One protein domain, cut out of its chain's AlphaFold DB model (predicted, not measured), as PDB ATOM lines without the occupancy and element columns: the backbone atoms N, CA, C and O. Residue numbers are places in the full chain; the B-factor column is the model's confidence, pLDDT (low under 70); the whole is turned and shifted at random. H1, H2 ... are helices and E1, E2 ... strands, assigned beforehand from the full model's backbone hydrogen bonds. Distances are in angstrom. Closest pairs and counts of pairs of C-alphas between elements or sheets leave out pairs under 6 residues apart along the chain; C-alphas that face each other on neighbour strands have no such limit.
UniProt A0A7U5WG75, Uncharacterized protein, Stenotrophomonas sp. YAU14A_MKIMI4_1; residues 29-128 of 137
ATOM      1  N   TRP A  29     237.704 200.177 243.483       79.00
ATOM      2  CA  TRP A  29     236.670 201.044 242.908       79.00
ATOM      3  C   TRP A  29     237.114 201.649 241.574       79.00
ATOM      4  O   TRP A  29     238.080 202.409 241.522       79.00
ATOM      5  N   ASN A  30     236.376 201.349 240.505       85.38
ATOM      6  CA  ASN A  30     236.540 201.994 239.206       85.38
ATOM      7  C   ASN A  30     235.329 202.889 238.874       85.38
ATOM      8  O   ASN A  30     234.255 202.777 239.471       85.38
ATOM      9  N   ALA A  31     235.505 203.801 237.916       87.56
ATOM     10  CA  ALA A  31     234.476 204.778 237.564       87.56
ATOM     11  C   ALA A  31     233.208 204.131 236.988       87.56
ATOM     12  O   ALA A  31     232.101 204.583 237.272       87.56
ATOM     13  N   THR A  32     233.364 203.065 236.204       88.31
ATOM     14  CA  THR A  32     232.259 202.348 235.563       88.31
ATOM     15  C   THR A  32     231.374 201.646 236.591       88.31
ATOM     16  O   THR A  32     230.154 201.744 236.511       88.31
ATOM     17  N   ASP A  33     231.975 201.007 237.592       89.06
ATOM     18  CA  ASP A  33     231.283 200.307 238.676       89.06
ATOM     19  C   ASP A  33     230.530 201.291 239.574       89.06
ATOM     20  O   ASP A  33     229.448 200.984 240.074       89.06
ATOM     21  N   LEU A  34     231.077 202.496 239.765       89.62
ATOM     22  CA  LEU A  34     230.379 203.564 240.472       89.62
ATOM     23  C   LEU A  34     229.194 204.077 239.659       89.62
ATOM     24  O   LEU A  34     228.094 204.145 240.196       89.62
ATOM     25  N   LEU A  35     229.386 204.367 238.369       91.56
ATOM     26  CA  LEU A  35     228.306 204.810 237.480       91.56
ATOM     27  C   LEU A  35     227.176 203.775 237.380       91.56
ATOM     28  O   LEU A  35     226.009 204.156 237.370       91.56
ATOM     29  N   ALA A  36     227.503 202.481 237.365       90.31
ATOM     30  CA  ALA A  36     226.526 201.393 237.306       90.31
ATOM     31  C   ALA A  36     225.629 201.296 238.555       90.31
ATOM     32  O   ALA A  36     224.541 200.729 238.483       90.31
ATOM     33  N   GLN A  37     226.068 201.841 239.691       89.81
ATOM     34  CA  GLN A  37     225.293 201.869 240.936       89.81
ATOM     35  C   GLN A  37     224.414 203.117 241.068       89.81
ATOM     36  O   GLN A  37     223.625 203.214 242.010       89.81
ATOM     37  N   LEU A  38     224.547 204.083 240.157       91.06
ATOM     38  CA  LEU A  38     223.791 205.324 240.230       91.06
ATOM     39  C   LEU A  38     222.387 205.166 239.637       91.06
ATOM     40  O   LEU A  38     222.226 204.578 238.566       91.06
ATOM     41  N   PRO A  39     221.364 205.752 240.283       91.56
ATOM     42  CA  PRO A  39     220.041 205.881 239.693       91.56
ATOM     43  C   PRO A  39     220.074 206.640 238.354       91.56
ATOM     44  O   PRO A  39     220.858 207.572 238.156       91.56
ATOM     45  N   GLN A  40     219.190 206.278 237.424       90.06
ATOM     46  CA  GLN A  40     219.163 206.900 236.096       90.06
ATOM     47  C   GLN A  40     218.770 208.389 236.147       90.06
ATOM     48  O   GLN A  40     219.245 209.191 235.341       90.06
ATOM     49  N   ASP A  41     217.926 208.785 237.098       91.62
ATOM     50  CA  ASP A  41     217.547 210.182 237.338       91.62
ATOM     51  C   ASP A  41     218.760 211.041 237.730       91.62
ATOM     52  O   ASP A  41     218.940 212.139 237.211       91.62
ATOM     53  N   VAL A  42     219.663 210.495 238.542       91.44
ATOM     54  CA  VAL A  42     220.930 211.138 238.912       91.44
ATOM     55  C   VAL A  42     221.833 211.322 237.691       91.44
ATOM     56  O   VAL A  42     222.367 212.411 237.461       91.44
ATOM     57  N   LEU A  43     221.996 210.273 236.877       92.50
ATOM     58  CA  LEU A  43     222.818 210.344 235.667       92.50
ATOM     59  C   LEU A  43     222.267 211.388 234.691       92.50
ATOM     60  O   LEU A  43     223.018 212.230 234.197       92.50
ATOM     61  N   THR A  44     220.955 211.387 234.459       92.31
ATOM     62  CA  THR A  44     220.307 212.364 233.572       92.31
ATOM     63  C   THR A  44     220.403 213.795 234.103       92.31
ATOM     64  O   THR A  44     220.693 214.699 233.320       92.31
ATOM     65  N   ALA A  45     220.272 214.016 235.415       91.25
ATOM     66  CA  ALA A  45     220.472 215.331 236.028       91.25
ATOM     67  C   ALA A  45     221.904 215.865 235.821       91.25
ATOM     68  O   ALA A  45     222.091 217.052 235.549       91.25
ATOM     69  N   SER A  46     222.914 214.986 235.851       93.62
ATOM     70  CA  SER A  46     224.315 215.362 235.605       93.62
ATOM     71  C   SER A  46     224.630 215.761 234.154       93.62
ATOM     72  O   SER A  46     225.711 216.276 233.869       93.62
ATOM     73  N   ALA A  47     223.715 215.511 233.209       92.12
ATOM     74  CA  ALA A  47     223.933 215.813 231.795       92.12
ATOM     75  C   ALA A  47     223.942 217.323 231.502       92.12
ATOM     76  O   ALA A  47     224.579 217.753 230.545       92.12
ATOM     77  N   GLN A  48     223.219 218.112 232.302       89.38
ATOM     78  CA  GLN A  48     223.025 219.548 232.071       89.38
ATOM     79  C   GLN A  48     224.047 220.411 232.813       89.38
ATOM     80  O   GLN A  48     224.466 221.447 232.304       89.38
ATOM     81  N   GLN A  49     224.427 219.997 234.019       92.31
ATOM     82  CA  GLN A  49     225.366 220.711 234.876       92.31
ATOM     83  C   GLN A  49     226.091 219.722 235.793       92.31
ATOM     84  O   GLN A  49     225.594 218.610 236.000       92.31
ATOM     85  N   PRO A  50     227.245 220.106 236.364       93.69
ATOM     86  CA  PRO A  50     227.903 219.294 237.371       93.69
ATOM     87  C   PRO A  50     226.946 218.995 238.532       93.69
ATOM     88  O   PRO A  50     226.274 219.889 239.045       93.69
ATOM     89  N   LEU A  51     226.882 217.738 238.950       94.69
ATOM     90  CA  LEU A  51     226.056 217.277 240.056       94.69
ATOM     91  C   LEU A  51     226.970 216.744 241.154       94.69
ATOM     92  O   LEU A  51     227.735 215.810 240.923       94.69
ATOM     93  N   LEU A  52     226.884 217.334 242.343       93.50
ATOM     94  CA  LEU A  52     227.500 216.815 243.555       93.50
ATOM     95  C   LEU A  52     226.457 216.012 244.322       93.50
ATOM     96  O   LEU A  52     225.490 216.559 244.854       93.50
ATOM     97  N   LEU A  53     226.696 214.713 244.414       92.00
ATOM     98  CA  LEU A  53     226.012 213.821 245.324       92.00
ATOM     99  C   LEU A  53     226.742 213.809 246.659       92.00
ATOM    100  O   LEU A  53     227.902 213.404 246.739       92.00
ATOM    101  N   ARG A  54     226.039 214.222 247.708       88.12
ATOM    102  CA  ARG A  54     226.490 214.062 249.087       88.12
ATOM    103  C   ARG A  54     225.893 212.784 249.650       88.12
ATOM    104  O   ARG A  54     224.669 212.643 249.660       88.12
ATOM    105  N   LEU A  55     226.745 211.866 250.081       85.12
ATOM    106  CA  LEU A  55     226.325 210.572 250.601       85.12
ATOM    107  C   LEU A  55     226.184 210.614 252.129       85.12
ATOM    108  O   LEU A  55     226.762 211.498 252.771       85.12
ATOM    109  N   PRO A  56     225.368 209.723 252.720       70.81
ATOM    110  CA  PRO A  56     225.068 209.767 254.142       70.81
ATOM    111  C   PRO A  56     226.228 209.219 254.982       70.81
ATOM    112  O   PRO A  56     226.681 208.098 254.771       70.81
ATOM    113  N   ASP A  57     226.630 210.020 255.971       62.69
ATOM    114  CA  ASP A  57     227.397 209.691 257.181       62.69
ATOM    115  C   ASP A  57     228.468 208.592 257.073       62.69
ATOM    116  O   ASP A  57     228.381 207.514 257.671       62.69
ATOM    117  N   HIS A  58     229.585 208.940 256.434       57.53
ATOM    118  CA  HIS A  58     230.894 208.337 256.706       57.53
ATOM    119  C   HIS A  58     231.751 209.340 257.469       57.53
ATOM    120  O   HIS A  58     232.828 209.747 257.071       57.53
ATOM    121  N   CYS A  59     231.200 209.713 258.618       54.69
ATOM    122  CA  CYS A  59     231.709 210.685 259.555       54.69
ATOM    123  C   CYS A  59     231.753 212.158 259.075       54.69
ATOM    124  O   CYS A  59     232.581 212.541 258.247       54.69
ATOM    125  N   PRO A  60     230.933 213.036 259.679       52.16
ATOM    126  CA  PRO A  60     231.050 214.466 259.470       52.16
ATOM    127  C   PRO A  60     232.302 214.962 260.200       52.16
ATOM    128  O   PRO A  60     232.274 215.235 261.397       52.16
ATOM    129  N   CYS A  61     233.419 215.097 259.489       55.50
ATOM    130  CA  CYS A  61     234.447 216.028 259.935       55.50
ATOM    131  C   CYS A  61     233.769 217.400 260.002       55.50
ATOM    132  O   CYS A  61     233.387 217.910 258.951       55.50
ATOM    133  N   ASP A  62     233.568 217.957 261.203       53.16
ATOM    134  CA  ASP A  62     232.895 219.243 261.411       53.16
ATOM    135  C   ASP A  62     233.557 220.320 260.547       53.16
ATOM    136  O   ASP A  62     234.629 220.861 260.825       53.16
ATOM    137  N   GLY A  63     232.934 220.571 259.409       53.81
ATOM    138  CA  GLY A  63     233.530 221.301 258.323       53.81
ATOM    139  C   GLY A  63     232.404 221.792 257.453       53.81
ATOM    140  O   GLY A  63     231.689 221.015 256.832       53.81
ATOM    141  N   HIS A  64     232.236 223.108 257.409       59.31
ATOM    142  CA  HIS A  64     231.490 223.734 256.332       59.31
ATOM    143  C   HIS A  64     232.253 223.434 255.041       59.31
ATOM    144  O   HIS A  64     233.197 224.146 254.696       59.31
ATOM    145  N   ASP A  65     231.923 222.324 254.389       67.38
ATOM    146  CA  ASP A  65     232.615 221.938 253.177       67.38
ATOM    147  C   ASP A  65     232.241 222.926 252.078       67.38
ATOM    148  O   ASP A  65     231.081 223.080 251.688       67.38
ATOM    149  N   VAL A  66     233.253 223.651 251.614       78.75
ATOM    150  CA  VAL A  66     233.138 224.548 250.469       78.75
ATOM    151  C   VAL A  66     232.706 223.702 249.280       78.75
ATOM    152  O   VAL A  66     233.426 222.785 248.914       78.75
ATOM    153  N   LEU A  67     231.555 223.983 248.676       85.62
ATOM    154  CA  LEU A  67     231.076 223.216 247.525       85.62
ATOM    155  C   LEU A  67     231.827 223.608 246.240       85.62
ATOM    156  O   LEU A  67     232.259 224.761 246.108       85.62
ATOM    157  N   PRO A  68     231.976 222.686 245.269       86.12
ATOM    158  CA  PRO A  68     232.436 223.029 243.932       86.12
ATOM    159  C   PRO A  68     231.524 224.079 243.290       86.12
ATOM    160  O   PRO A  68     230.319 224.158 243.532       86.12
ATOM    161  N   THR A  69     232.115 224.935 242.470       87.56
ATOM    162  CA  THR A  69     231.405 226.061 241.871       87.56
ATOM    163  C   THR A  69     230.519 225.573 240.731       87.56
ATOM    164  O   THR A  69     230.972 224.841 239.857       87.56
ATOM    165  N   GLY A  70     229.254 226.000 240.725       87.75
ATOM    166  CA  GLY A  70     228.305 225.653 239.663       87.75
ATOM    167  C   GLY A  70     227.801 224.207 239.703       87.75
ATOM    168  O   GLY A  70     227.109 223.799 238.777       87.75
ATOM    169  N   SER A  71     228.119 223.442 240.754       89.06
ATOM    170  CA  SER A  71     227.552 222.109 240.947       89.06
ATOM    171  C   SER A  71     226.216 222.174 241.683       89.06
ATOM    172  O   SER A  71     226.133 222.776 242.757       89.06
ATOM    173  N   ALA A  72     225.196 221.503 241.155       92.12
ATOM    174  CA  ALA A  72     223.971 221.242 241.898       92.12
ATOM    175  C   ALA A  72     224.258 220.258 243.039       92.12
ATOM    176  O   ALA A  72     224.888 219.226 242.821       92.12
ATOM    177  N   LEU A  73     223.804 220.573 244.250       90.31
ATOM    178  CA  LEU A  73     223.929 219.688 245.405       90.31
ATOM    179  C   LEU A  73     222.690 218.797 245.506       90.31
ATOM    180  O   LEU A  73     221.571 219.303 245.578       90.31
ATOM    181  N   GLN A  74     222.895 217.489 245.595       90.00
ATOM    182  CA  GLN A  74     221.844 216.516 245.860       90.00
ATOM    183  C   GLN A  74     222.304 215.548 246.950       90.00
ATOM    184  O   GLN A  74     223.394 214.988 246.897       90.00
ATOM    185  N   THR A  75     221.470 215.340 247.962       87.06
ATOM    186  CA  THR A  75     221.697 214.286 248.952       87.06
ATOM    187  C   THR A  75     221.298 212.946 248.357       87.06
ATOM    188  O   THR A  75     220.202 212.809 247.812       87.06
ATOM    189  N   SER A  76     222.177 211.961 248.468       84.75
ATOM    190  CA  SER A  76     221.942 210.601 248.008       84.75
ATOM    191  C   SER A  76     221.800 209.667 249.201       84.75
ATOM    192  O   SER A  76     222.453 209.874 250.214       84.75
ATOM    193  N   ALA A  77     220.971 208.631 249.073       83.75
ATOM    194  CA  ALA A  77     220.866 207.543 250.048       83.75
ATOM    195  C   ALA A  77     221.747 206.333 249.678       83.75
ATOM    196  O   ALA A  77     221.612 205.262 250.266       83.75
ATOM    197  N   LEU A  78     222.611 206.479 248.667       84.94
ATOM    198  CA  LEU A  78     223.521 205.424 248.234       84.94
ATOM    199  C   LEU A  78     224.516 205.076 249.344       84.94
ATOM    200  O   LEU A  78     225.125 205.958 249.942       84.94
ATOM    201  N   ALA A  79     224.706 203.779 249.567       83.38
ATOM    202  CA  ALA A  79     225.665 203.243 250.525       83.38
ATOM    203  C   ALA A  79     227.022 202.990 249.845       83.38
ATOM    204  O   ALA A  79     227.429 201.842 249.669       83.38
ATOM    205  N   LEU A  80     227.698 204.059 249.408       83.75
ATOM    206  CA  LEU A  80     229.055 203.982 248.853       83.75
ATOM    207  C   LEU A  80     230.054 204.577 249.849       83.75
ATOM    208  O   LEU A  80     229.714 205.565 250.487       83.75
ATOM    209  N   PRO A  81     231.292 204.059 249.931       81.06
ATOM    210  CA  PRO A  81     232.280 204.456 250.937       81.06
ATOM    211  C   PRO A  81     232.969 205.798 250.616       81.06
ATOM    212  O   PRO A  81     234.184 205.928 250.746       81.06
ATOM    213  N   PHE A  82     232.209 206.786 250.153       83.12
ATOM    214  CA  PHE A  82     232.690 208.114 249.782       83.12
ATOM    215  C   PHE A  82     231.769 209.169 250.375       83.12
ATOM    216  O   PHE A  82     230.561 208.965 250.424       83.12
ATOM    217  N   ASP A  83     232.318 210.325 250.734       84.06
ATOM    218  CA  ASP A  83     231.502 211.450 251.192       84.06
ATOM    219  C   ASP A  83     230.831 212.139 250.000       84.06
ATOM    220  O   ASP A  83     229.648 212.494 250.037       84.06
ATOM    221  N   TRP A  84     231.607 212.325 248.929       88.75
ATOM    222  CA  TRP A  84     231.210 213.021 247.715       88.75
ATOM    223  C   TRP A  84     231.355 212.132 246.490       88.75
ATOM    224  O   TRP A  84     232.392 211.503 246.268       88.75
ATOM    225  N   LEU A  85     230.338 212.183 245.635       92.31
ATOM    226  CA  LEU A  85     230.416 211.773 244.240       92.31
ATOM    227  C   LEU A  85     230.091 212.982 243.364       92.31
ATOM    228  O   LEU A  85     229.066 213.626 243.553       92.31
ATOM    229  N   VAL A  86     230.945 213.292 242.395       94.31
ATOM    230  CA  VAL A  86     230.727 214.390 241.450       94.31
ATOM    231  C   VAL A  86     230.619 213.835 240.046       94.31
ATOM    232  O   VAL A  86     231.506 213.118 239.575       94.31
ATOM    233  N   LEU A  87     229.528 214.196 239.382       95.31
ATOM    234  CA  LEU A  87     229.179 213.772 238.037       95.31
ATOM    235  C   LEU A  87     229.092 214.985 237.127       95.31
ATOM    236  O   LEU A  87     228.608 216.040 237.531       95.31
ATOM    237  N   HIS A  88     229.506 214.829 235.882       94.31
ATOM    238  CA  HIS A  88     229.306 215.838 234.854       94.31
ATOM    239  C   HIS A  88     229.196 215.144 233.505       94.31
ATOM    240  O   HIS A  88     229.985 214.250 233.206       94.31
ATOM    241  N   GLN A  89     228.201 215.525 232.703       93.75
ATOM    242  CA  GLN A  89     227.957 214.930 231.385       93.75
ATOM    243  C   GLN A  89     227.809 213.398 231.443       93.75
ATOM    244  O   GLN A  89     228.304 212.693 230.571       93.75
ATOM    245  N   GLN A  90     227.125 212.879 232.474       93.69
ATOM    246  CA  GLN A  90     226.929 211.436 232.709       93.69
ATOM    247  C   GLN A  90     228.231 210.652 232.953       93.69
ATOM    248  O   GLN A  90     228.249 209.427 232.854       93.69
ATOM    249  N   GLN A  91     229.320 211.342 233.290       93.25
ATOM    250  CA  GLN A  91     230.603 210.740 233.630       93.25
ATOM    251  C   GLN A  91     230.969 211.048 235.076       93.25
ATOM    252  O   GLN A  91     230.624 212.102 235.615       93.25
ATOM    253  N   LEU A  92     231.692 210.120 235.702       94.44
ATOM    254  CA  LEU A  92     232.275 210.346 237.015       94.44
ATOM    255  C   LEU A  92     233.468 211.292 236.878       94.44
ATOM    256  O   LEU A  92     234.364 211.056 236.073       94.44
ATOM    257  N   VAL A  93     233.486 212.336 237.696       94.50
ATOM    258  CA  VAL A  93     234.593 213.294 237.787       94.50
ATOM    259  C   VAL A  93     235.406 213.020 239.046       94.50
ATOM    260  O   VAL A  93     236.633 212.950 238.999       94.50
ATOM    261  N   TYR A  94     234.716 212.826 240.169       92.62
ATOM    262  CA  TYR A  94     235.335 212.618 241.471       92.62
ATOM    263  C   TYR A  94     234.507 211.668 242.337       92.62
ATOM    264  O   TYR A  94     233.284 211.782 242.369       92.62
ATOM    265  N   ALA A  95     235.165 210.773 243.067       91.00
ATOM    266  CA  ALA A  95     234.581 210.024 244.175       91.00
ATOM    267  C   ALA A  95     235.585 209.995 245.326       91.00
ATOM    268  O   ALA A  95     236.722 209.566 245.136       91.00
ATOM    269  N   GLY A  96     235.210 210.480 246.503       86.62
ATOM    270  CA  GLY A  96     236.176 210.615 247.586       86.62
ATOM    271  C   GLY A  96     235.676 211.398 248.789       86.62
ATOM    272  O   GLY A  96     234.488 211.730 248.866       86.62
ATOM    273  N   PRO A  97     236.581 211.685 249.734       82.88
ATOM    274  CA  PRO A  97     236.259 212.493 250.894       82.88
ATOM    275  C   PRO A  97     236.010 213.957 250.521       82.88
ATOM    276  O   PRO A  97     236.581 214.492 249.570       82.88
ATOM    277  N   ALA A  98     235.217 214.665 251.322       82.69
ATOM    278  CA  ALA A  98     235.025 216.107 251.127       82.69
ATOM    279  C   ALA A  98     236.310 216.920 251.416       82.69
ATOM    280  O   ALA A  98     236.450 218.073 250.985       82.69
ATOM    281  N   ARG A  99     237.281 216.316 252.118       80.12
ATOM    282  CA  ARG A  99     238.556 216.913 252.546       80.12
ATOM    283  C   ARG A  99     239.740 216.007 252.224       80.12
ATOM    284  O   ARG A  99     239.647 214.796 252.354       80.12
ATOM    285  N   LEU A 100     240.868 216.601 251.830       77.94
ATOM    286  CA  LEU A 100     242.017 215.875 251.262       77.94
ATOM    287  C   LEU A 100     243.228 215.748 252.217       77.94
ATOM    288  O   LEU A 100     244.367 215.782 251.757       77.94
ATOM    289  N   ASP A 101     243.019 215.645 253.534       69.12
ATOM    290  CA  ASP A 101     244.115 215.591 254.522       69.12
ATOM    291  C   ASP A 101     244.477 214.160 254.953       69.12
ATOM    292  O   ASP A 101     243.571 213.339 255.110       69.12
ATOM    293  N   PRO A 102     245.763 213.854 255.218       56.22
ATOM    294  CA  PRO A 102     246.193 212.544 255.715       56.22
ATOM    295  C   PRO A 102     245.599 212.111 257.072       56.22
ATOM    296  O   PRO A 102     245.742 210.939 257.416       56.22
ATOM    297  N   GLY A 103     244.949 212.994 257.844       57.22
ATOM    298  CA  GLY A 103     244.409 212.673 259.174       57.22
ATOM    299  C   GLY A 103     242.966 213.103 259.436       57.22
ATOM    300  O   GLY A 103     242.651 213.369 260.587       57.22
ATOM    301  N   CYS A 104     242.137 213.233 258.394       59.72
ATOM    302  CA  CYS A 104     240.739 213.699 258.391       59.72
ATOM    303  C   CYS A 104     240.108 214.125 259.735       59.72
ATOM    304  O   CYS A 104     239.173 213.520 260.253       59.72
ATOM    305  N   GLY A 105     240.612 215.254 260.232       52.44
ATOM    306  CA  GLY A 105     240.082 216.059 261.318       52.44
ATOM    307  C   GLY A 105     240.254 217.528 260.935       52.44
ATOM    308  O   GLY A 105     241.348 218.077 261.003       52.44
ATOM    309  N   GLY A 106     239.179 218.149 260.445       51.97
ATOM    310  CA  GLY A 106     238.920 219.600 260.466       51.97
ATOM    311  C   GLY A 106     239.775 220.580 259.636       51.97
ATOM    312  O   GLY A 106     239.245 221.616 259.229       51.97
ATOM    313  N   THR A 107     241.052 220.320 259.333       57.03
ATOM    314  CA  THR A 107     241.969 221.369 258.811       57.03
ATOM    315  C   THR A 107     242.458 221.175 257.375       57.03
ATOM    316  O   THR A 107     243.098 222.066 256.821       57.03
ATOM    317  N   GLY A 108     242.123 220.048 256.749       61.94
ATOM    318  CA  GLY A 108     242.482 219.737 255.365       61.94
ATOM    319  C   GLY A 108     241.895 220.670 254.308       61.94
ATOM    320  O   GLY A 108     240.790 221.185 254.517       61.94
ATOM    321  N   PRO A 109     242.547 220.827 253.137       71.75
ATOM    322  CA  PRO A 109     241.951 221.546 252.019       71.75
ATOM    323  C   PRO A 109     240.682 220.829 251.536       71.75
ATOM    324  O   PRO A 109     240.654 219.604 251.394       71.75
ATOM    325  N   ALA A 110     239.633 221.608 251.266       78.38
ATOM    326  CA  ALA A 110     238.391 221.091 250.702       78.38
ATOM    327  C   ALA A 110     238.631 220.516 249.297       78.38
ATOM    328  O   ALA A 110     239.290 221.147 248.459       78.38
ATOM    329  N   ALA A 111     238.023 219.364 249.009       86.06
ATOM    330  CA  ALA A 111     238.068 218.723 247.698       86.06
ATOM    331  C   ALA A 111     237.470 219.611 246.591       86.06
ATOM    332  O   ALA A 111     237.800 219.444 245.423       86.06
ATOM    333  N   ALA A 112     236.673 220.623 246.949       88.44
ATOM    334  CA  ALA A 112     236.080 221.608 246.044       88.44
ATOM    335  C   ALA A 112     237.055 222.182 245.012       88.44
ATOM    336  O   ALA A 112     236.730 222.278 243.831       88.44
ATOM    337  N   ARG A 113     238.263 222.571 245.448       87.44
ATOM    338  CA  ARG A 113     239.261 223.147 244.535       87.44
ATOM    339  C   ARG A 113     239.777 222.121 243.538       87.44
ATOM    340  O   ARG A 113     239.946 222.462 242.372       87.44
ATOM    341  N   LEU A 114     240.006 220.891 243.998       88.31
ATOM    342  CA  LEU A 114     240.370 219.781 243.128       88.31
ATOM    343  C   LEU A 114     239.246 219.550 242.117       88.31
ATOM    344  O   LEU A 114     239.491 219.647 240.924       88.31
ATOM    345  N   VAL A 115     238.011 219.362 242.580       91.88
ATOM    346  CA  VAL A 115     236.840 219.137 241.721       91.88
ATOM    347  C   VAL A 115     236.663 220.255 240.690       91.88
ATOM    348  O   VAL A 115     236.466 219.959 239.519       91.88
ATOM    349  N   ASN A 116     236.796 221.525 241.075       92.25
ATOM    350  CA  ASN A 116     236.726 222.648 240.132       92.25
ATOM    351  C   ASN A 116     237.788 222.549 239.028       92.25
ATOM    352  O   ASN A 116     237.509 222.876 237.877       92.25
ATOM    353  N   HIS A 117     238.996 222.090 239.362       91.06
ATOM    354  CA  HIS A 117     240.041 221.845 238.373       91.06
ATOM    355  C   HIS A 117     239.676 220.679 237.442       91.06
ATOM    356  O   HIS A 117     239.766 220.835 236.227       91.06
ATOM    357  N   LEU A 118     239.174 219.568 238.001       92.19
ATOM    358  CA  LEU A 118     238.704 218.405 237.235       92.19
ATOM    359  C   LEU A 118     237.525 218.745 236.307       92.19
ATOM    360  O   LEU A 118     237.390 218.170 235.239       92.19
ATOM    361  N   LEU A 119     236.648 219.668 236.709       92.06
ATOM    362  CA  LEU A 119     235.516 220.112 235.891       92.06
ATOM    363  C   LEU A 119     235.941 221.066 234.769       92.06
ATOM    364  O   LEU A 119     235.287 221.117 233.729       92.06
ATOM    365  N   ALA A 120     237.021 221.824 234.969       91.38
ATOM    366  CA  ALA A 120     237.537 222.763 233.979       91.38
ATOM    367  C   ALA A 120     238.325 222.076 232.851       91.38
ATOM    368  O   ALA A 120     238.489 222.667 231.782       91.38
ATOM    369  N   GLN A 121     238.833 220.861 233.079       87.25
ATOM    370  CA  GLN A 121     239.661 220.130 232.122       87.25
ATOM    371  C   GLN A 121     239.152 218.696 231.949       87.25
ATOM    372  O   GLN A 121     238.995 217.990 232.938       87.25
ATOM    373  N   PRO A 122     238.917 218.214 230.717       78.31
ATOM    374  CA  PRO A 122     238.514 216.830 230.503       78.31
ATOM    375  C   PRO A 122     239.655 215.886 230.900       78.31
ATOM    376  O   PRO A 122     240.726 215.895 230.293       78.31
ATOM    377  N   GLN A 123     239.420 215.064 231.919       85.00
ATOM    378  CA  GLN A 123     240.398 214.119 232.449       85.00
ATOM    379  C   GLN A 123     239.726 212.876 233.033       85.00
ATOM    380  O   GLN A 123     238.508 212.829 233.202       85.00
ATOM    381  N   ALA A 124     240.531 211.852 233.322       86.31
ATOM    382  CA  ALA A 124     240.045 210.643 233.973       86.31
ATOM    383  C   ALA A 124     239.468 210.950 235.364       86.31
ATOM    384  O   ALA A 124     239.971 211.825 236.077       86.31
ATOM    385  N   ALA A 125     238.439 210.190 235.746       89.38
ATOM    386  CA  ALA A 125     237.817 210.283 237.059       89.38
ATOM    387  C   ALA A 125     238.851 210.066 238.170       89.38
ATOM    388  O   ALA A 125     239.645 209.123 238.118       89.38
ATOM    389  N   VAL A 126     238.807 210.907 239.200       90.50
ATOM    390  CA  VAL A 126     239.652 210.751 240.387       90.50
ATOM    391  C   VAL A 126     238.858 210.030 241.469       90.50
ATOM    392  O   VAL A 126     237.819 210.514 241.907       90.50
ATOM    393  N   ILE A 127     239.360 208.878 241.909       89.44
ATOM    394  CA  ILE A 127     238.727 208.057 242.944       89.44
ATOM    395  C   ILE A 127     239.691 207.931 244.120       89.44
ATOM    396  O   ILE A 127     240.777 207.369 243.983       89.44
ATOM    397  N   LEU A 128     239.294 208.460 245.272       84.56
ATOM    398  CA  LEU A 128     240.054 208.431 246.517       84.56
ATOM    399  C   LEU A 128     239.272 207.602 247.538       84.56
ATOM    400  O   LEU A 128     238.404 208.109 248.238       84.56
TER     401      LEU A 128
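What this domain is: This is residues 29 to 128 of the 137 residues of an uncharacterized protein of Stenotrophomonas sp. YAU14A_MKIMI4_1 (UniProt A0A7U5WG75). A twisted sheet of four strands forms a slab through the middle, with H3 packed along one face and two short helices, H1 and H2, on the other. Two long loops, within residues 55 to 71 and 97 to 110, reach out past the end of the sheet where E1 and E4 end, and residues 126 to 127, near the end of the printed part, pair briefly beside E4. The printed part has 100 residues with three named helices and four named strands, in the order H1 H2 E1 E2 E3 E4 H3; the sheet is mixed, in the order E2 E1 E3 E4. The class is mixed, helices and strands, with 41 residues, under half, in named elements. The whole is compact, with a radius of gyration of the C-alphas of 12.5 A, and spans 34 by 28 by 22 A.

How they stand to each other: H1, residues 31 to 36, is on the sheet at a height of 9.1 A and runs across the strands, at 84 degrees on the local plane to E3, residues 84 to 88. Its closest C-alphas to E4, residues 91 to 96, are those of Ala 31 and Leu 92, 6.0 A apart. H2, residues 40 to 45, is on the same face, slantwise at 40 degrees on the local plane to E1, residues 51 to 54; the closest C-alphas are those of Ala 45 and Leu 51, 7.2 A apart. E1 is parallel to the edge strand E2, residues 72 to 75, with N 54 and O 74 within hydrogen-bond range at 2.9 A. E1 is antiparallel to E3, with N 53 and O 85 at 2.7 A. E3 and E4 form a hairpin, with N 86 and O 94 at 2.8 A. H3, residues 111 to 120, is on the opposite face at a height of 9.2 A and runs along the strands, at 14 degrees on the local plane to E4; the closest C-alphas are those of Val 93 and Leu 118, 6.6 A apart. In H1, H2 and H3 every O i to N i+4 pair is within hydrogen-bond range. Residues 126 to 127 pair, parallel, with residues 94 to 95 of E4.

Where its parts are: H1 begins at C-alpha 31, (234.476, 204.778, 237.564), and measures 8.6 A; H2 measures 8.5 A. E1 measures 9.6 A, E2 10.2 A, E3 13.3 A and E4 15.0 A; E4 ends at C-alpha 96, (236.176, 210.615, 247.586). H3, 14.3 A long, ends at C-alpha 120, (237.537, 222.763, 233.979).

The domain as a whole: The two C-alphas farthest apart, those of Gln 40 and Thr 107, are 35.3 A apart. The printed part has no cut. The links E1 to E2, 17 residues, and E4 to H3, 14 residues, are long. The mean pLDDT of the printed part is 83.0; residues 57 to 65 and 101 to 108 are under 70.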